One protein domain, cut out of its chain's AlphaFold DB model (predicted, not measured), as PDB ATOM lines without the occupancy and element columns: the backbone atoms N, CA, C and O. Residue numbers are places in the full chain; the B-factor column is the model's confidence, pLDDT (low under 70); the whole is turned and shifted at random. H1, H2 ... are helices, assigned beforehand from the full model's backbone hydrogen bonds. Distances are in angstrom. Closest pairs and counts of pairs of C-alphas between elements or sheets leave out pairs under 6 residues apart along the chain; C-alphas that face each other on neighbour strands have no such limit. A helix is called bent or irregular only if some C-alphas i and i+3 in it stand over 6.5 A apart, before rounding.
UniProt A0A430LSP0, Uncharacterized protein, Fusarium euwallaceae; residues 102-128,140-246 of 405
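This is residues 102 to 128 and 140 to 246 of the 405 residues of an uncharacterized protein of Fusarium euwallaceae (UniProt A0A430LSP0). Three long helices, H1, H2 and H5, surround a short one, H3, in an elongated and rather open arrangement: H5 runs along much of the length with H3 against part of it, and H2 slants across from H1 to H5 and pairs with H3 as a helical hairpin. H1 is held loosely on the side away from H5, and short H4 makes a corner with the beginning of H5 at one end, where residues 204 to 209 stick out; residues 236 to 242 stick out at the other end. The printed part has 134 residues with five named helices, in the order H1, H2, H3, H4, H5, and no named strand, and its class is all helix. It is only just loose, close to compact, with a radius of gyration of the C-alphas of 17.3 A, and the C-alphas span 56 by 34 by 22 A.

H1, residues 102 to 128, and H2, residues 145 to 171, only just touch, with 3 pairs of C-alphas within 8 A. The closest are those of Ser 112 and Phe 150, 5.9 A apart, and the two lines stand at a steep tilt of 50 degrees, opposite ways. H1 touches H2 with residues 109 to 112 alone. H3, residues 184 to 193, touches H2, residues 154 to 159 alone, with the C-alphas of Phe 159 and Thr 187 closest at 6.5 A. The two are a helical hairpin, at a steep tilt of 43 degrees, opposite ways. H1 and H3 are near each other, with 9 pairs of C-alphas within 10 A. H5, residues 207 to 240, touches H3 with residues 214 to 228 alone, at a shallow tilt of 14 degrees, opposite ways; the closest C-alphas are those of Ala 191 and Cys 217, 5.1 A apart. H2 and H5 only just touch, with 3 pairs of C-alphas within 8 A, the closest being those of Phe 166 and Ala 231 at 7.7 A, at a steep tilt of 52 degrees, the same way. The helix packing is mostly crossed, with one of these four touching pairs at a shallow tilt. H4, residues 199 to 204, and H5 touch only at the corner by their link, with the C-alphas of Leu 203 and Ser 210 closest at 5.4 A. H4 and H3 are close but not clearly touching. H1 is apart from H4 and H5, and H2 is apart from H4. In H1, H3 and H4 every O i to N i+4 pair is within hydrogen-bond range; in H2 it is 20 of 23 and in H5 28 of 30.

H1 begins at C-alpha 102, at (175.485, 265.881, 320.252), and is 39.2 A long. H2 is 37.6 A long; it is neither bent nor irregular, but only just, as C-alphas 158 and 161 are 6.4 A apart. H3 is 14.3 A long and H4 8.6 A. H5 is 50.0 A long, from C-alpha 207 at (173.553, 305.886, 316.745) to C-alpha 240 at (179.659, 259.320, 299.599). H5 is only just irregular, with C-alphas 208 and 211 6.52 A apart.

The two C-alphas farthest apart are those of Gln 128 and Pro 246, 56.9 A. Residues 129 to 139 are not printed, and C-alphas 128 and 140 are 20.7 A apart across this cut. The link from H2 to H3, residues 172 to 183, is long; those from H3 to H4 and from H4 to H5 are tight. The mean pLDDT of the printed part is 78.1, and 24 residues are under 70: residues 102 to 106, 121 to 128, 177 to 180, 182, and 239 to 244.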
ATOM      1  N   VAL A 102     176.424 265.343 321.239       62.97
ATOM      2  CA  VAL A 102     175.485 265.881 320.252       62.97
ATOM      3  C   VAL A 102     174.116 266.140 320.897       62.97
ATOM      4  O   VAL A 102     173.566 267.227 320.767       62.97
ATOM      5  N   TRP A 103     173.594 265.186 321.669       65.25
ATOM      6  CA  TRP A 103     172.323 265.312 322.386       65.25
ATOM      7  C   TRP A 103     172.311 266.463 323.409       65.25
ATOM      8  O   TRP A 103     171.381 267.269 323.404       65.25
ATOM      9  N   VAL A 104     173.349 266.585 324.249       66.94
ATOM     10  CA  VAL A 104     173.487 267.681 325.231       66.94
ATOM     11  C   VAL A 104     173.550 269.032 324.523       66.94
ATOM     12  O   VAL A 104     172.834 269.955 324.904       66.94
ATOM     13  N   SER A 105     174.375 269.127 323.481       67.19
ATOM     14  CA  SER A 105     174.553 270.332 322.666       67.19
ATOM     15  C   SER A 105     173.221 270.863 322.147       67.19
ATOM     16  O   SER A 105     172.868 272.024 322.360       67.19
ATOM     17  N   PHE A 106     172.432 269.976 321.545       68.19
ATOM     18  CA  PHE A 106     171.126 270.335 321.018       68.19
ATOM     19  C   PHE A 106     170.115 270.693 322.109       68.19
ATOM     20  O   PHE A 106     169.388 271.672 321.962       68.19
ATOM     21  N   ASN A 107     170.104 269.985 323.240       70.44
ATOM     22  CA  ASN A 107     169.216 270.324 324.355       70.44
ATOM     23  C   ASN A 107     169.506 271.725 324.916       70.44
ATOM     24  O   ASN A 107     168.577 272.477 325.214       70.44
ATOM     25  N   ILE A 108     170.779 272.119 325.015       71.38
ATOM     26  CA  ILE A 108     171.142 273.475 325.447       71.38
ATOM     27  C   ILE A 108     170.716 274.512 324.396       71.38
ATOM     28  O   ILE A 108     170.146 275.542 324.764       71.38
ATOM     29  N   ALA A 109     170.914 274.236 323.103       71.31
ATOM     30  CA  ALA A 109     170.459 275.113 322.022       71.31
ATOM     31  C   ALA A 109     168.926 275.292 322.019       71.31
ATOM     32  O   ALA A 109     168.431 276.415 321.883       71.31
ATOM     33  N   MET A 110     168.166 274.221 322.258       70.88
ATOM     34  CA  MET A 110     166.707 274.260 322.394       70.88
ATOM     35  C   MET A 110     166.276 275.084 323.612       70.88
ATOM     36  O   MET A 110     165.394 275.938 323.506       70.88
ATOM     37  N   LEU A 111     166.908 274.879 324.772       74.69
ATOM     38  CA  LEU A 111     166.638 275.685 325.965       74.69
ATOM     39  C   LEU A 111     166.931 277.167 325.711       74.69
ATOM     40  O   LEU A 111     166.118 278.015 326.079       74.69
ATOM     41  N   SER A 112     168.028 277.474 325.015       75.44
ATOM     42  CA  SER A 112     168.353 278.831 324.568       75.44
ATOM     43  C   SER A 112     167.265 279.398 323.642       75.44
ATOM     44  O   SER A 112     166.833 280.542 323.808       75.44
ATOM     45  N   LEU A 113     166.749 278.606 322.694       73.25
ATOM     46  CA  LEU A 113     165.674 279.017 321.784       73.25
ATOM     47  C   LEU A 113     164.343 279.272 322.510       73.25
ATOM     48  O   LEU A 113     163.677 280.272 322.242       73.25
ATOM     49  N   LEU A 114     163.953 278.400 323.440       73.44
ATOM     50  CA  LEU A 114     162.741 278.568 324.247       73.44
ATOM     51  C   LEU A 114     162.852 279.780 325.175       73.44
ATOM     52  O   LEU A 114     161.899 280.556 325.307       73.44
ATOM     53  N   TRP A 115     164.024 279.974 325.783       76.62
ATOM     54  CA  TRP A 115     164.316 281.142 326.606       76.62
ATOM     55  C   TRP A 115     164.203 282.431 325.790       76.62
ATOM     56  O   TRP A 115     163.542 283.394 326.194       76.62
ATOM     57  N   PHE A 116     164.755 282.410 324.579       73.31
ATOM     58  CA  PHE A 116     164.610 283.490 323.622       73.31
ATOM     59  C   PHE A 116     163.142 283.768 323.262       73.31
ATOM     60  O   PHE A 116     162.694 284.915 323.318       73.31
ATOM     61  N   LEU A 117     162.361 282.733 322.943       71.94
ATOM     62  CA  LEU A 117     160.953 282.879 322.577       71.94
ATOM     63  C   LEU A 117     160.135 283.516 323.704       71.94
ATOM     64  O   LEU A 117     159.356 284.442 323.457       71.94
ATOM     65  N   ARG A 118     160.345 283.082 324.953       76.12
ATOM     66  CA  ARG A 118     159.733 283.708 326.134       76.12
ATOM     67  C   ARG A 118     159.982 285.216 326.128       76.12
ATOM     68  O   ARG A 118     159.048 285.999 326.308       76.12
ATOM     69  N   ARG A 119     161.226 285.628 325.896       71.94
ATOM     70  CA  ARG A 119     161.624 287.034 325.914       71.94
ATOM     71  C   ARG A 119     161.064 287.832 324.744       71.94
ATOM     72  O   ARG A 119     160.615 288.964 324.940       71.94
ATOM     73  N   TYR A 120     161.056 287.255 323.547       70.19
ATOM     74  CA  TYR A 120     160.430 287.866 322.381       70.19
ATOM     75  C   TYR A 120     158.944 288.143 322.645       70.19
ATOM     76  O   TYR A 120     158.474 289.261 322.440       70.19
ATOM     77  N   LEU A 121     158.217 287.162 323.194       67.69
ATOM     78  CA  LEU A 121     156.802 287.308 323.548       67.69
ATOM     79  C   LEU A 121     156.575 288.356 324.646       67.69
ATOM     80  O   LEU A 121     155.626 289.136 324.563       67.69
ATOM     81  N   GLN A 122     157.446 288.413 325.657       68.06
ATOM     82  CA  GLN A 122     157.385 289.442 326.700       68.06
ATOM     83  C   GLN A 122     157.633 290.847 326.135       68.06
ATOM     84  O   GLN A 122     156.901 291.779 326.465       68.06
ATOM     85  N   SER A 123     158.620 290.993 325.250       64.12
ATOM     86  CA  SER A 123     158.968 292.273 324.621       64.12
ATOM     87  C   SER A 123     157.872 292.747 323.662       64.12
ATOM     88  O   SER A 123     157.501 293.919 323.678       64.12
ATOM     89  N   ALA A 124     157.277 291.832 322.890       60.84
ATOM     90  CA  ALA A 124     156.137 292.128 322.026       60.84
ATOM     91  C   ALA A 124     154.915 292.606 322.833       60.84
ATOM     92  O   ALA A 124     154.313 293.620 322.476       60.84
ATOM     93  N   ARG A 125     154.596 291.948 323.961       57.91
ATOM     94  CA  ARG A 125     153.512 292.372 324.870       57.91
ATOM     95  C   ARG A 125     153.757 293.758 325.467       57.91
ATOM     96  O   ARG A 125     152.842 294.576 325.484       57.91
ATOM     97  N   LYS A 126     154.985 294.036 325.917       56.22
ATOM     98  CA  LYS A 126     155.354 295.359 326.448       56.22
ATOM     99  C   LYS A 126     155.262 296.457 325.386       56.22
ATOM    100  O   LYS A 126     154.797 297.543 325.697       56.22
ATOM    101  N   SER A 127     155.599 296.162 324.127       49.72
ATOM    102  CA  SER A 127     155.476 297.136 323.029       49.72
ATOM    103  C   SER A 127     154.027 297.488 322.652       49.72
ATOM    104  O   SER A 127     153.783 298.571 322.127       49.72
ATOM    105  N   GLN A 128     153.056 296.603 322.926       45.97
ATOM    106  CA  GLN A 128     151.629 296.836 322.647       45.97
ATOM    107  C   GLN A 128     150.903 297.582 323.775       45.97
ATOM    108  O   GLN A 128     149.946 298.312 323.520       45.97
ATOM    109  N   LEU A 140     170.844 297.024 328.395       81.44
ATOM    110  CA  LEU A 140     171.391 295.742 328.867       81.44
ATOM    111  C   LEU A 140     171.241 295.526 330.386       81.44
ATOM    112  O   LEU A 140     171.346 294.391 330.833       81.44
ATOM    113  N   GLY A 141     170.966 296.571 331.174       78.38
ATOM    114  CA  GLY A 141     170.662 296.450 332.602       78.38
ATOM    115  C   GLY A 141     169.352 295.713 332.894       78.38
ATOM    116  O   GLY A 141     169.166 295.231 334.004       78.38
ATOM    117  N   SER A 142     168.474 295.553 331.895       78.00
ATOM    118  CA  SER A 142     167.235 294.778 332.021       78.00
ATOM    119  C   SER A 142     167.434 293.261 331.841       78.00
ATOM    120  O   SER A 142     166.444 292.541 331.724       78.00
ATOM    121  N   LEU A 143     168.677 292.793 331.674       80.88
ATOM    122  CA  LEU A 143     169.011 291.378 331.495       80.88
ATOM    123  C   LEU A 143     169.036 290.655 332.844       80.88
ATOM    124  O   LEU A 143     169.746 291.070 333.759       80.88
ATOM    125  N   GLU A 144     168.316 289.539 332.947       83.62
ATOM    126  CA  GLU A 144     168.415 288.637 334.093       83.62
ATOM    127  C   GLU A 144     169.752 287.864 334.043       83.62
ATOM    128  O   GLU A 144     170.309 287.648 332.962       83.62
ATOM    129  N   PRO A 145     170.287 287.375 335.179       83.31
ATOM    130  CA  PRO A 145     171.524 286.586 335.187       83.31
ATOM    131  C   PRO A 145     171.504 285.375 334.241       83.31
ATOM    132  O   PRO A 145     172.520 285.046 333.634       83.31
ATOM    133  N   LEU A 146     170.344 284.731 334.067       81.25
ATOM    134  CA  LEU A 146     170.210 283.598 333.150       81.25
ATOM    135  C   LEU A 146     170.263 284.022 331.671       81.25
ATOM    136  O   LEU A 146     170.732 283.252 330.838       81.25
ATOM    137  N   ASP A 147     169.858 285.255 331.336       82.00
ATOM    138  CA  ASP A 147     170.028 285.776 329.975       82.00
ATOM    139  C   ASP A 147     171.512 285.873 329.613       82.00
ATOM    140  O   ASP A 147     171.901 285.534 328.497       82.00
ATOM    141  N   TRP A 148     172.347 286.309 330.561       83.94
ATOM    142  CA  TRP A 148     173.794 286.376 330.369       83.94
ATOM    143  C   TRP A 148     174.414 284.999 330.163       83.94
ATOM    144  O   TRP A 148     175.319 284.869 329.341       83.94
ATOM    145  N   PHE A 149     173.915 283.977 330.863       84.38
ATOM    146  CA  PHE A 149     174.360 282.600 330.665       84.38
ATOM    147  C   PHE A 149     174.112 282.128 329.226       84.38
ATOM    148  O   PHE A 149     175.056 281.704 328.563       84.38
ATOM    149  N   PHE A 150     172.878 282.256 328.721       82.38
ATOM    150  CA  PHE A 150     172.559 281.842 327.351       82.38
ATOM    151  C   PHE A 150     173.300 282.683 326.310       82.38
ATOM    152  O   PHE A 150     173.887 282.123 325.394       82.38
ATOM    153  N   LEU A 151     173.382 284.005 326.498       83.06
ATOM    154  CA  LEU A 151     174.155 284.880 325.613       83.06
ATOM    155  C   LEU A 151     175.631 284.486 325.539       83.06
ATOM    156  O   LEU A 151     176.207 284.481 324.454       83.06
ATOM    157  N   LEU A 152     176.250 284.172 326.679       84.75
ATOM    158  CA  LEU A 152     177.646 283.753 326.723       84.75
ATOM    159  C   LEU A 152     177.830 282.391 326.052       84.75
ATOM    160  O   LEU A 152     178.759 282.232 325.266       84.75
ATOM    161  N   PHE A 153     176.945 281.437 326.338       81.44
ATOM    162  CA  PHE A 153     176.964 280.114 325.725       81.44
ATOM    163  C   PHE A 153     176.855 280.204 324.198       81.44
ATOM    164  O   PHE A 153     177.702 279.679 323.480       81.44
ATOM    165  N   ASP A 154     175.864 280.944 323.709       83.00
ATOM    166  CA  ASP A 154     175.595 281.130 322.288       83.00
ATOM    167  C   ASP A 154     176.735 281.871 321.573       83.00
ATOM    168  O   ASP A 154     177.129 281.518 320.461       83.00
ATOM    169  N   PHE A 155     177.300 282.898 322.214       84.00
ATOM    170  CA  PHE A 155     178.398 283.667 321.640       84.00
ATOM    171  C   PHE A 155     179.712 282.882 321.613       84.00
ATOM    172  O   PHE A 155     180.419 282.890 320.606       84.00
ATOM    173  N   VAL A 156     180.065 282.216 322.714       82.69
ATOM    174  CA  VAL A 156     181.325 281.470 322.804       82.69
ATOM    175  C   VAL A 156     181.242 280.195 321.981       82.69
ATOM    176  O   VAL A 156     182.155 279.936 321.205       82.69
ATOM    177  N   GLY A 157     180.164 279.427 322.124       74.19
ATOM    178  CA  GLY A 157     180.021 278.146 321.451       74.19
ATOM    179  C   GLY A 157     179.596 278.291 319.993       74.19
ATOM    180  O   GLY A 157     180.412 278.209 319.071       74.19
ATOM    181  N   ALA A 158     178.319 278.611 319.784       74.31
ATOM    182  CA  ALA A 158     177.706 278.608 318.456       74.31
ATOM    183  C   ALA A 158     178.264 279.679 317.494       74.31
ATOM    184  O   ALA A 158     178.147 279.534 316.273       74.31
ATOM    185  N   PHE A 159     178.879 280.753 318.002       84.06
ATOM    186  CA  PHE A 159     179.506 281.775 317.159       84.06
ATOM    187  C   PHE A 159     181.038 281.676 317.101       84.06
ATOM    188  O   PHE A 159     181.584 281.368 316.040       84.06
ATOM    189  N   LEU A 160     181.751 281.968 318.196       85.06
ATOM    190  CA  LEU A 160     183.219 282.052 318.172       85.06
ATOM    191  C   LEU A 160     183.866 280.701 317.881       85.06
ATOM    192  O   LEU A 160     184.697 280.590 316.977       85.06
ATOM    193  N   TRP A 161     183.492 279.684 318.651       80.56
ATOM    194  CA  TRP A 161     184.097 278.370 318.550       80.56
ATOM    195  C   TRP A 161     183.753 277.696 317.220       80.56
ATOM    196  O   TRP A 161     184.634 277.119 316.586       80.56
ATOM    197  N   TRP A 162     182.537 277.909 316.706       85.12
ATOM    198  CA  TRP A 162     182.158 277.479 315.358       85.12
ATOM    199  C   TRP A 162     183.114 277.994 314.271       85.12
ATOM    200  O   TRP A 162     183.594 277.212 313.450       85.12
ATOM    201  N   TRP A 163     183.438 279.295 314.265       88.19
ATOM    202  CA  TRP A 163     184.366 279.862 313.275       88.19
ATOM    203  C   TRP A 163     185.785 279.316 313.433       88.19
ATOM    204  O   TRP A 163     186.431 279.014 312.429       88.19
ATOM    205  N   ILE A 164     186.262 279.160 314.670       85.19
ATOM    206  CA  ILE A 164     187.570 278.554 314.959       85.19
ATOM    207  C   ILE A 164     187.624 277.129 314.390       85.19
ATOM    208  O   ILE A 164     188.534 276.805 313.622       85.19
ATOM    209  N   SER A 165     186.617 276.310 314.700       81.12
ATOM    210  CA  SER A 165     186.479 274.939 314.206       81.12
ATOM    211  C   SER A 165     186.398 274.890 312.677       81.12
ATOM    212  O   SER A 165     187.078 274.068 312.057       81.12
ATOM    213  N   PHE A 166     185.659 275.808 312.045       86.25
ATOM    214  CA  PHE A 166     185.585 275.922 310.587       86.25
ATOM    215  C   PHE A 166     186.948 276.222 309.959       86.25
ATOM    216  O   PHE A 166     187.390 275.493 309.071       86.25
ATOM    217  N   PHE A 167     187.653 277.254 310.424       89.12
ATOM    218  CA  PHE A 167     188.943 277.626 309.841       89.12
ATOM    219  C   PHE A 167     190.009 276.552 310.048       89.12
ATOM    220  O   PHE A 167     190.761 276.267 309.115       89.12
ATOM    221  N   PHE A 168     190.048 275.905 311.214       84.12
ATOM    222  CA  PHE A 168     190.942 274.768 311.434       84.12
ATOM    223  C   PHE A 168     190.616 273.593 310.516       84.12
ATOM    224  O   PHE A 168     191.527 273.021 309.923       84.12
ATOM    225  N   SER A 169     189.332 273.290 310.329       78.88
ATOM    226  CA  SER A 169     188.870 272.220 309.442       78.88
ATOM    227  C   SER A 169     189.222 272.463 307.972       78.88
ATOM    228  O   SER A 169     189.556 271.524 307.250       78.88
ATOM    229  N   VAL A 170     189.155 273.720 307.519       85.81
ATOM    230  CA  VAL A 170     189.537 274.115 306.154       85.81
ATOM    231  C   VAL A 170     191.054 274.117 305.971       85.81
ATOM    232  O   VAL A 170     191.538 273.716 304.913       85.81
ATOM    233  N   ALA A 171     191.806 274.551 306.983       87.81
ATOM    234  CA  ALA A 171     193.263 274.594 306.930       87.81
ATOM    235  C   ALA A 171     193.897 273.195 306.981       87.81
ATOM    236  O   ALA A 171     194.906 272.951 306.322       87.81
ATOM    237  N   ASP A 172     193.318 272.275 307.755       83.06
ATOM    238  CA  ASP A 172     193.842 270.928 307.942       83.06
ATOM    239  C   ASP A 172     192.714 269.920 308.207       83.06
ATOM    240  O   ASP A 172     192.043 269.953 309.238       83.06
ATOM    241  N   SER A 173     192.551 268.942 307.312       76.94
ATOM    242  CA  SER A 173     191.527 267.896 307.464       76.94
ATOM    243  C   SER A 173     191.722 267.016 308.708       76.94
ATOM    244  O   SER A 173     190.765 266.393 309.172       76.94
ATOM    245  N   ARG A 174     192.926 266.991 309.299       78.81
ATOM    246  CA  ARG A 174     193.211 266.319 310.584       78.81
ATOM    247  C   ARG A 174     192.557 267.015 311.774       78.81
ATOM    248  O   ARG A 174     192.347 266.393 312.813       78.81
ATOM    249  N   GLN A 175     192.257 268.304 311.643       75.88
ATOM    250  CA  GLN A 175     191.660 269.122 312.697       75.88
ATOM    251  C   GLN A 175     190.132 269.094 312.671       75.88
ATOM    252  O   GLN A 175     189.514 269.736 313.515       75.88
ATOM    253  N   TRP A 176     189.524 268.364 311.730       71.69
ATOM    254  CA  TRP A 176     188.076 268.350 311.572       71.69
ATOM    255  C   TRP A 176     187.374 267.900 312.858       71.69
ATOM    256  O   TRP A 176     187.414 266.724 313.218       71.69
ATOM    257  N   SER A 177     186.708 268.837 313.528       62.53
ATOM    258  CA  SER A 177     185.756 268.569 314.604       62.53
ATOM    259  C   SER A 177     184.338 268.534 314.038       62.53
ATOM    260  O   SER A 177     184.060 269.002 312.932       62.53
ATOM    261  N   SER A 178     183.408 267.942 314.780       62.12
ATOM    262  CA  SER A 178     181.994 268.104 314.467       62.12
ATOM    263  C   SER A 178     181.604 269.568 314.557       62.12
ATOM    264  O   SER A 178     181.718 270.168 315.619       62.12
ATOM    265  N   MET A 179     181.133 270.118 313.446       66.44
ATOM    266  CA  MET A 179     180.566 271.455 313.397       66.44
ATOM    267  C   MET A 179     179.050 271.348 313.334       66.44
ATOM    268  O   MET A 179     178.509 270.556 312.556       66.44
ATOM    269  N   SER A 180     178.364 272.179 314.108       69.75
ATOM    270  CA  SER A 180     176.918 272.312 314.012       69.75
ATOM    271  C   SER A 180     176.512 272.965 312.691       69.75
ATOM    272  O   SER A 180     176.931 274.079 312.365       69.75
ATOM    273  N   PHE A 181     175.670 272.279 311.912       70.94
ATOM    274  CA  PHE A 181     175.102 272.824 310.671       70.94
ATOM    275  C   PHE A 181     173.931 273.790 310.915       70.94
ATOM    276  O   PHE A 181     173.408 274.391 309.974       70.94
ATOM    277  N   ALA A 182     173.520 273.957 312.171       69.31
ATOM    278  CA  ALA A 182     172.456 274.869 312.571       69.31
ATOM    279  C   ALA A 182     172.977 276.109 313.317       69.31
ATOM    280  O   ALA A 182     172.212 277.049 313.511       69.31
ATOM    281  N   ALA A 183     174.261 276.170 313.685       77.06
ATOM    282  CA  ALA A 183     174.830 277.258 314.489       77.06
ATOM    283  C   ALA A 183     174.618 278.670 313.907       77.06
ATOM    284  O   ALA A 183     174.440 279.634 314.648       77.06
ATOM    285  N   TRP A 184     174.543 278.813 312.579       79.56
ATOM    286  CA  TRP A 184     174.252 280.103 311.939       79.56
ATOM    287  C   TRP A 184     172.890 280.698 312.351       79.56
ATOM    288  O   TRP A 184     172.708 281.916 312.286       79.56
ATOM    289  N   THR A 185     171.940 279.868 312.798       76.19
ATOM    290  CA  THR A 185     170.626 280.318 313.285       76.19
ATOM    291  C   THR A 185     170.738 281.106 314.591       76.19
ATOM    292  O   THR A 185     170.001 282.073 314.784       76.19
ATOM    293  N   VAL A 186     171.709 280.768 315.445       79.94
ATOM    294  CA  VAL A 186     172.017 281.493 316.685       79.94
ATOM    295  C   VAL A 186     172.524 282.895 316.359       79.94
ATOM    296  O   VAL A 186     172.007 283.889 316.871       79.94
ATOM    297  N   THR A 187     173.468 282.998 315.425       83.19
ATOM    298  CA  THR A 187     173.987 284.283 314.937       83.19
ATOM    299  C   THR A 187     172.892 285.115 314.282       83.19
ATOM    300  O   THR A 187     172.819 286.325 314.499       83.19
ATOM    301  N   TRP A 188     172.007 284.473 313.511       83.44
ATOM    302  CA  TRP A 188     170.862 285.134 312.884       83.44
ATOM    303  C   TRP A 188     169.912 285.722 313.923       83.44
ATOM    304  O   TRP A 188     169.555 286.898 313.839       83.44
ATOM    305  N   ARG A 189     169.571 284.932 314.941       81.56
ATOM    306  CA  ARG A 189     168.739 285.357 316.064       81.56
ATOM    307  C   ARG A 189     169.352 286.549 316.800       81.56
ATOM    308  O   ARG A 189     168.675 287.554 316.986       81.56
ATOM    309  N   HIS A 190     170.641 286.512 317.136       82.38
ATOM    310  CA  HIS A 190     171.283 287.658 317.789       82.38
ATOM    311  C   HIS A 190     171.349 288.892 316.885       82.38
ATOM    312  O   HIS A 190     171.111 290.001 317.355       82.38
ATOM    313  N   ALA A 191     171.610 288.731 315.583       85.19
ATOM    314  CA  ALA A 191     171.588 289.843 314.627       85.19
ATOM    315  C   ALA A 191     170.206 290.514 314.550       85.19
ATOM    316  O   ALA A 191     170.094 291.735 314.395       85.19
ATOM    317  N   PHE A 192     169.159 289.706 314.667       81.38
ATOM    318  CA  PHE A 192     167.777 290.142 314.685       81.38
ATOM    319  C   PHE A 192     167.400 290.854 315.992       81.38
ATOM    320  O   PHE A 192     166.744 291.897 315.956       81.38
ATOM    321  N   ASP A 193     167.889 290.373 317.132       78.56
ATOM    322  CA  ASP A 193     167.623 290.942 318.458       78.56
ATOM    323  C   ASP A 193     168.134 292.362 318.645       78.56
ATOM    324  O   ASP A 193     167.538 293.142 319.388       78.56
ATOM    325  N   LEU A 194     169.170 292.755 317.904       84.19
ATOM    326  CA  LEU A 194     169.672 294.134 317.884       84.19
ATOM    327  C   LEU A 194     168.602 295.159 317.469       84.19
ATOM    328  O   LEU A 194     168.790 296.367 317.638       84.19
ATOM    329  N   GLN A 195     167.494 294.708 316.880       78.88
ATOM    330  CA  GLN A 195     166.359 295.542 316.497       78.88
ATOM    331  C   GLN A 195     165.337 295.728 317.629       78.88
ATOM    332  O   GLN A 195     164.492 296.610 317.519       78.88
ATOM    333  N   TYR A 196     165.429 294.952 318.713       76.25
ATOM    334  CA  TYR A 196     164.433 294.880 319.783       76.25
ATOM    335  C   TYR A 196     164.969 295.337 321.131       76.25
ATOM    336  O   TYR A 196     166.178 295.439 321.343       76.25
ATOM    337  N   HIS A 197     164.070 295.691 322.050       75.25
ATOM    338  CA  HIS A 197     164.445 295.947 323.435       75.25
ATOM    339  C   HIS A 197     165.003 294.653 324.059       75.25
ATOM    340  O   HIS A 197     164.421 293.586 323.848       75.25
ATOM    341  N   PRO A 198     166.097 294.707 324.837       78.12
ATOM    342  CA  PRO A 198     166.841 295.895 325.268       78.12
ATOM    343  C   PRO A 198     167.998 296.315 324.358       78.12
ATOM    344  O   PRO A 198     168.570 297.386 324.557       78.12
ATOM    345  N   TYR A 199     168.380 295.496 323.380       82.81
ATOM    346  CA  TYR A 199     169.585 295.726 322.583       82.81
ATOM    347  C   TYR A 199     169.497 296.997 321.735       82.81
ATOM    348  O   TYR A 199     170.446 297.772 321.685       82.81
ATOM    349  N   SER A 200     168.348 297.249 321.110       81.62
ATOM    350  CA  SER A 200     168.085 298.481 320.352       81.62
ATOM    351  C   SER A 200     168.279 299.736 321.204       81.62
ATOM    352  O   SER A 200     169.025 300.623 320.804       81.62
ATOM    353  N   CYS A 201     167.705 299.767 322.404       82.94
ATOM    354  CA  CYS A 201     167.856 300.859 323.363       82.94
ATOM    355  C   CYS A 201     169.300 301.010 323.876       82.94
ATOM    356  O   CYS A 201     169.816 302.120 323.997       82.94
ATOM    357  N   ALA A 202     170.012 299.905 324.115       85.25
ATOM    358  CA  ALA A 202     171.438 299.972 324.436       85.25
ATOM    359  C   ALA A 202     172.255 300.593 323.284       85.25
ATOM    360  O   ALA A 202     173.180 301.370 323.522       85.25
ATOM    361  N   LEU A 203     171.884 300.288 322.036       85.19
ATOM    362  CA  LEU A 203     172.511 300.821 320.826       85.19
ATOM    363  C   LEU A 203     172.085 302.256 320.484       85.19
ATOM    364  O   LEU A 203     172.822 302.935 319.768       85.19
ATOM    365  N   GLU A 204     170.944 302.744 320.978       82.94
ATOM    366  CA  GLU A 204     170.506 304.138 320.795       82.94
ATOM    367  C   GLU A 204     171.491 305.136 321.405       82.94
ATOM    368  O   GLU A 204     171.672 306.224 320.859       82.94
ATOM    369  N   LYS A 205     172.226 304.733 322.451       84.00
ATOM    370  CA  LYS A 205     173.343 305.514 323.011       84.00
ATOM    371  C   LYS A 205     174.470 305.755 321.991       84.00
ATOM    372  O   LYS A 205     175.255 306.685 322.154       84.00
ATOM    373  N   TYR A 206     174.547 304.951 320.924       87.00
ATOM    374  CA  TYR A 206     175.604 304.981 319.908       87.00
ATOM    375  C   TYR A 206     175.038 304.913 318.472       87.00
ATOM    376  O   TYR A 206     175.296 303.952 317.734       87.00
ATOM    377  N   PRO A 207     174.319 305.946 317.996       82.00
ATOM    378  CA  PRO A 207     173.553 305.886 316.745       82.00
ATOM    379  C   PRO A 207     174.430 305.666 315.500       82.00
ATOM    380  O   PRO A 207     174.054 304.921 314.594       82.00
ATOM    381  N   LYS A 208     175.647 306.236 315.478       86.12
ATOM    382  CA  LYS A 208     176.628 306.038 314.389       86.12
ATOM    383  C   LYS A 208     177.066 304.575 314.248       86.12
ATOM    384  O   LYS A 208     177.361 304.122 313.141       86.12
ATOM    385  N   TRP A 209     177.117 303.847 315.361       85.12
ATOM    386  CA  TRP A 209     177.560 302.455 315.413       85.12
ATOM    387  C   TRP A 209     176.403 301.474 315.264       85.12
ATOM    388  O   TRP A 209     176.586 300.446 314.622       85.12
ATOM    389  N   SER A 210     175.206 301.817 315.745       83.81
ATOM    390  CA  SER A 210     174.006 300.972 315.668       83.81
ATOM    391  C   SER A 210     173.756 300.425 314.256       83.81
ATOM    392  O   SER A 210     173.670 299.214 314.052       83.81
ATOM    393  N   GLY A 211     173.755 301.297 313.240       85.12
ATOM    394  CA  GLY A 211     173.558 300.877 311.848       85.12
ATOM    395  C   GLY A 211     174.728 300.086 311.243       85.12
ATOM    396  O   GLY A 211     174.531 299.340 310.284       85.12
ATOM    397  N   ARG A 212     175.952 300.239 311.765       90.31
ATOM    398  CA  ARG A 212     177.127 299.467 311.321       90.31
ATOM    399  C   ARG A 212     177.135 298.077 311.944       90.31
ATOM    400  O   ARG A 212     177.295 297.108 311.214       90.31
ATOM    401  N   ILE A 213     176.892 297.988 313.251       88.75
ATOM    402  CA  ILE A 213     176.828 296.731 314.007       88.75
ATOM    403  C   ILE A 213     175.724 295.842 313.436       88.75
ATOM    404  O   ILE A 213     175.994 294.703 313.076       88.75
ATOM    405  N   LYS A 214     174.513 296.383 313.231       86.12
ATOM    406  CA  LYS A 214     173.409 295.631 312.612       86.12
ATOM    407  C   LYS A 214     173.806 295.058 311.250       86.12
ATOM    408  O   LYS A 214     173.619 293.867 311.022       86.12
ATOM    409  N   ARG A 215     174.388 295.873 310.360       87.81
ATOM    410  CA  ARG A 215     174.842 295.411 309.036       87.81
ATOM    411  C   ARG A 215     175.931 294.345 309.132       87.81
ATOM    412  O   ARG A 215     175.836 293.338 308.440       87.81
ATOM    413  N   LEU A 216     176.920 294.542 310.001       91.38
ATOM    414  CA  LEU A 216     177.997 293.580 310.221       91.38
ATOM    415  C   LEU A 216     177.450 292.230 310.699       91.38
ATOM    416  O   LEU A 216     177.814 291.205 310.137       91.38
ATOM    417  N   CYS A 217     176.532 292.224 311.666       89.12
ATOM    418  CA  CYS A 217     175.915 290.990 312.149       89.12
ATOM    419  C   CYS A 217     175.159 290.254 311.035       89.12
ATOM    420  O   CYS A 217     175.338 289.053 310.890       89.12
ATOM    421  N   HIS A 218     174.391 290.948 310.188       86.56
ATOM    422  CA  HIS A 218     173.707 290.297 309.060       86.56
ATOM    423  C   HIS A 218     174.693 289.725 308.028       86.56
ATOM    424  O   HIS A 218     174.475 288.628 307.521       86.56
ATOM    425  N   LEU A 219     175.796 290.427 307.740       92.00
ATOM    426  CA  LEU A 219     176.850 289.901 306.865       92.00
ATOM    427  C   LEU A 219     177.507 288.649 307.458       92.00
ATOM    428  O   LEU A 219     177.734 287.685 306.732       92.00
ATOM    429  N   LEU A 220     177.769 288.640 308.767       91.12
ATOM    430  CA  LEU A 220     178.330 287.483 309.468       91.12
ATOM    431  C   LEU A 220     177.392 286.275 309.426       91.12
ATOM    432  O   LEU A 220     177.868 285.161 309.234       91.12
ATOM    433  N   VAL A 221     176.078 286.485 309.530       88.19
ATOM    434  CA  VAL A 221     175.078 285.417 309.371       88.19
ATOM    435  C   VAL A 221     175.165 284.790 307.986       88.19
ATOM    436  O   VAL A 221     175.251 283.571 307.869       88.19
ATOM    437  N   VAL A 222     175.173 285.616 306.934       88.94
ATOM    438  CA  VAL A 222     175.269 285.128 305.550       88.94
ATOM    439  C   VAL A 222     176.594 284.398 305.331       88.94
ATOM    440  O   VAL A 222     176.610 283.320 304.742       88.94
ATOM    441  N   ALA A 223     177.699 284.943 305.845       92.56
ATOM    442  CA  ALA A 223     179.007 284.305 305.761       92.56
ATOM    443  C   ALA A 223     179.022 282.942 306.470       92.56
ATOM    444  O   ALA A 223     179.489 281.963 305.888       92.56
ATOM    445  N   GLN A 224     178.471 282.859 307.685       89.50
ATOM    446  CA  GLN A 224     178.393 281.616 308.452       89.50
ATOM    447  C   GLN A 224     177.495 280.590 307.757       89.50
ATOM    448  O   GLN A 224     177.848 279.415 307.689       89.50
ATOM    449  N   TRP A 225     176.373 281.019 307.175       86.19
ATOM    450  CA  TRP A 225     175.483 280.161 306.393       86.19
ATOM    451  C   TRP A 225     176.176 279.584 305.147       86.19
ATOM    452  O   TRP A 225     176.158 278.371 304.938       86.19
ATOM    453  N   CYS A 226     176.872 280.415 304.364       89.38
ATOM    454  CA  CYS A 226     177.662 279.956 303.216       89.38
ATOM    455  C   CYS A 226     178.774 278.980 303.636       89.38
ATOM    456  O   CYS A 226     178.959 277.935 303.008       89.38
ATOM    457  N   ALA A 227     179.493 279.292 304.717       90.12
ATOM    458  CA  ALA A 227     180.528 278.428 305.278       90.12
ATOM    459  C   ALA A 227     179.952 277.090 305.786       90.12
ATOM    460  O   ALA A 227     180.540 276.035 305.555       90.12
ATOM    461  N   THR A 228     178.752 277.107 306.370       84.00
ATOM    462  CA  THR A 228     178.017 275.900 306.768       84.00
ATOM    463  C   THR A 228     177.686 275.015 305.567       84.00
ATOM    464  O   THR A 228     177.944 273.812 305.604       84.00
ATOM    465  N   ILE A 229     177.167 275.593 304.476       83.12
ATOM    466  CA  ILE A 229     176.885 274.852 303.236       83.12
ATOM    467  C   ILE A 229     178.164 274.219 302.684       83.12
ATOM    468  O   ILE A 229     178.173 273.045 302.318       83.12
ATOM    469  N   TYR A 230     179.260 274.978 302.650       87.88
ATOM    470  CA  TYR A 230     180.553 274.473 302.203       87.88
ATOM    471  C   TYR A 230     181.036 273.287 303.054       87.88
ATOM    472  O   TYR A 230     181.392 272.239 302.504       87.88
ATOM    473  N   ALA A 231     180.980 273.411 304.383       82.62
ATOM    474  CA  ALA A 231     181.329 272.332 305.305       82.62
ATOM    475  C   ALA A 231     180.441 271.090 305.097       82.62
ATOM    476  O   ALA A 231     180.946 269.968 305.059       82.62
ATOM    477  N   MET A 232     179.136 271.282 304.879       79.69
ATOM    478  CA  MET A 232     178.193 270.201 304.586       79.69
ATOM    479  C   MET A 232     178.532 269.481 303.272       79.69
ATOM    480  O   MET A 232     178.491 268.253 303.218       79.69
ATOM    481  N   ILE A 233     178.910 270.208 302.215       81.50
ATOM    482  CA  ILE A 233     179.330 269.613 300.936       81.50
ATOM    483  C   ILE A 233     180.593 268.763 301.115       81.50
ATOM    484  O   ILE A 233     180.650 267.648 300.592       81.50
ATOM    485  N   ILE A 234     181.594 269.255 301.855       79.56
ATOM    486  CA  ILE A 234     182.806 268.482 302.173       79.56
ATOM    487  C   ILE A 234     182.439 267.209 302.929       79.56
ATOM    488  O   ILE A 234     182.843 266.116 302.531       79.56
ATOM    489  N   TRP A 235     181.624 267.340 303.973       74.75
ATOM    490  CA  TRP A 235     181.182 266.210 304.778       74.75
ATOM    491  C   TRP A 235     180.421 265.169 303.944       74.75
ATOM    492  O   TRP A 235     180.700 263.971 304.029       74.75
ATOM    493  N   MET A 236     179.515 265.609 303.064       70.62
ATOM    494  CA  MET A 236     178.809 264.720 302.139       70.62
ATOM    495  C   MET A 236     179.778 264.028 301.178       70.62
ATOM    496  O   MET A 236     179.661 262.826 300.958       70.62
ATOM    497  N   ARG A 237     180.775 264.739 300.637       72.88
ATOM    498  CA  ARG A 237     181.806 264.122 299.788       72.88
ATOM    499  C   ARG A 237     182.577 263.046 300.537       72.88
ATOM    500  O   ARG A 237     182.775 261.970 299.986       72.88
ATOM    501  N   TRP A 238     182.965 263.287 301.783       70.69
ATOM    502  CA  TRP A 238     183.633 262.274 302.604       70.69
ATOM    503  C   TRP A 238     182.761 261.040 302.812       70.69
ATOM    504  O   TRP A 238     183.235 259.914 302.646       70.69
ATOM    505  N   ARG A 239     181.468 261.249 303.076       64.81
ATOM    506  CA  ARG A 239     180.496 260.170 303.253       64.81
ATOM    507  C   ARG A 239     180.275 259.351 301.980       64.81
ATOM    508  O   ARG A 239     180.303 258.128 302.046       64.81
ATOM    509  N   TYR A 240     180.044 260.001 300.841       61.62
ATOM    510  CA  TYR A 240     179.659 259.320 299.599       61.62
ATOM    511  C   TYR A 240     180.849 258.825 298.774       61.62
ATOM    512  O   TYR A 240     180.742 257.799 298.108       61.62
ATOM    513  N   ALA A 241     181.997 259.505 298.836       60.03
ATOM    514  CA  ALA A 241     183.215 259.078 298.147       60.03
ATOM    515  C   ALA A 241     184.097 258.146 298.999       60.03
ATOM    516  O   ALA A 241     185.165 257.741 298.546       60.03
ATOM    517  N   ASN A 242     183.680 257.801 300.226       60.00
ATOM    518  CA  ASN A 242     184.467 257.021 301.194       60.00
ATOM    519  C   ASN A 242     185.857 257.627 301.490       60.00
ATOM    520  O   ASN A 242     186.809 256.922 301.844       60.00
ATOM    521  N   ILE A 243     185.983 258.949 301.349       64.25
ATOM    522  CA  ILE A 243     187.204 259.690 301.666       64.25
ATOM    523  C   ILE A 243     187.141 260.030 303.149       64.25
ATOM    524  O   ILE A 243     186.603 261.054 303.552       64.25
ATOM    525  N   VAL A 244     187.649 259.118 303.969       68.75
ATOM    526  CA  VAL A 244     187.745 259.312 305.417       68.75
ATOM    527  C   VAL A 244     189.021 260.102 305.727       68.75
ATOM    528  O   VAL A 244     190.091 259.676 305.267       68.75
ATOM    529  N   PRO A 245     188.947 261.215 306.482       71.44
ATOM    530  CA  PRO A 245     190.129 261.980 306.849       71.44
ATOM    531  C   PRO A 245     191.089 261.141 307.712       71.44
ATOM    532  O   PRO A 245     190.662 260.215 308.419       71.44
ATOM    533  N   PRO A 246     192.395 261.452 307.669       79.81
ATOM    534  CA  PRO A 246     193.362 260.853 308.581       79.81
ATOM    535  C   PRO A 246     192.944 261.134 310.027       79.81
ATOM    536  O   PRO A 246     192.726 262.283 310.403       79.81
TER     537      PRO A 246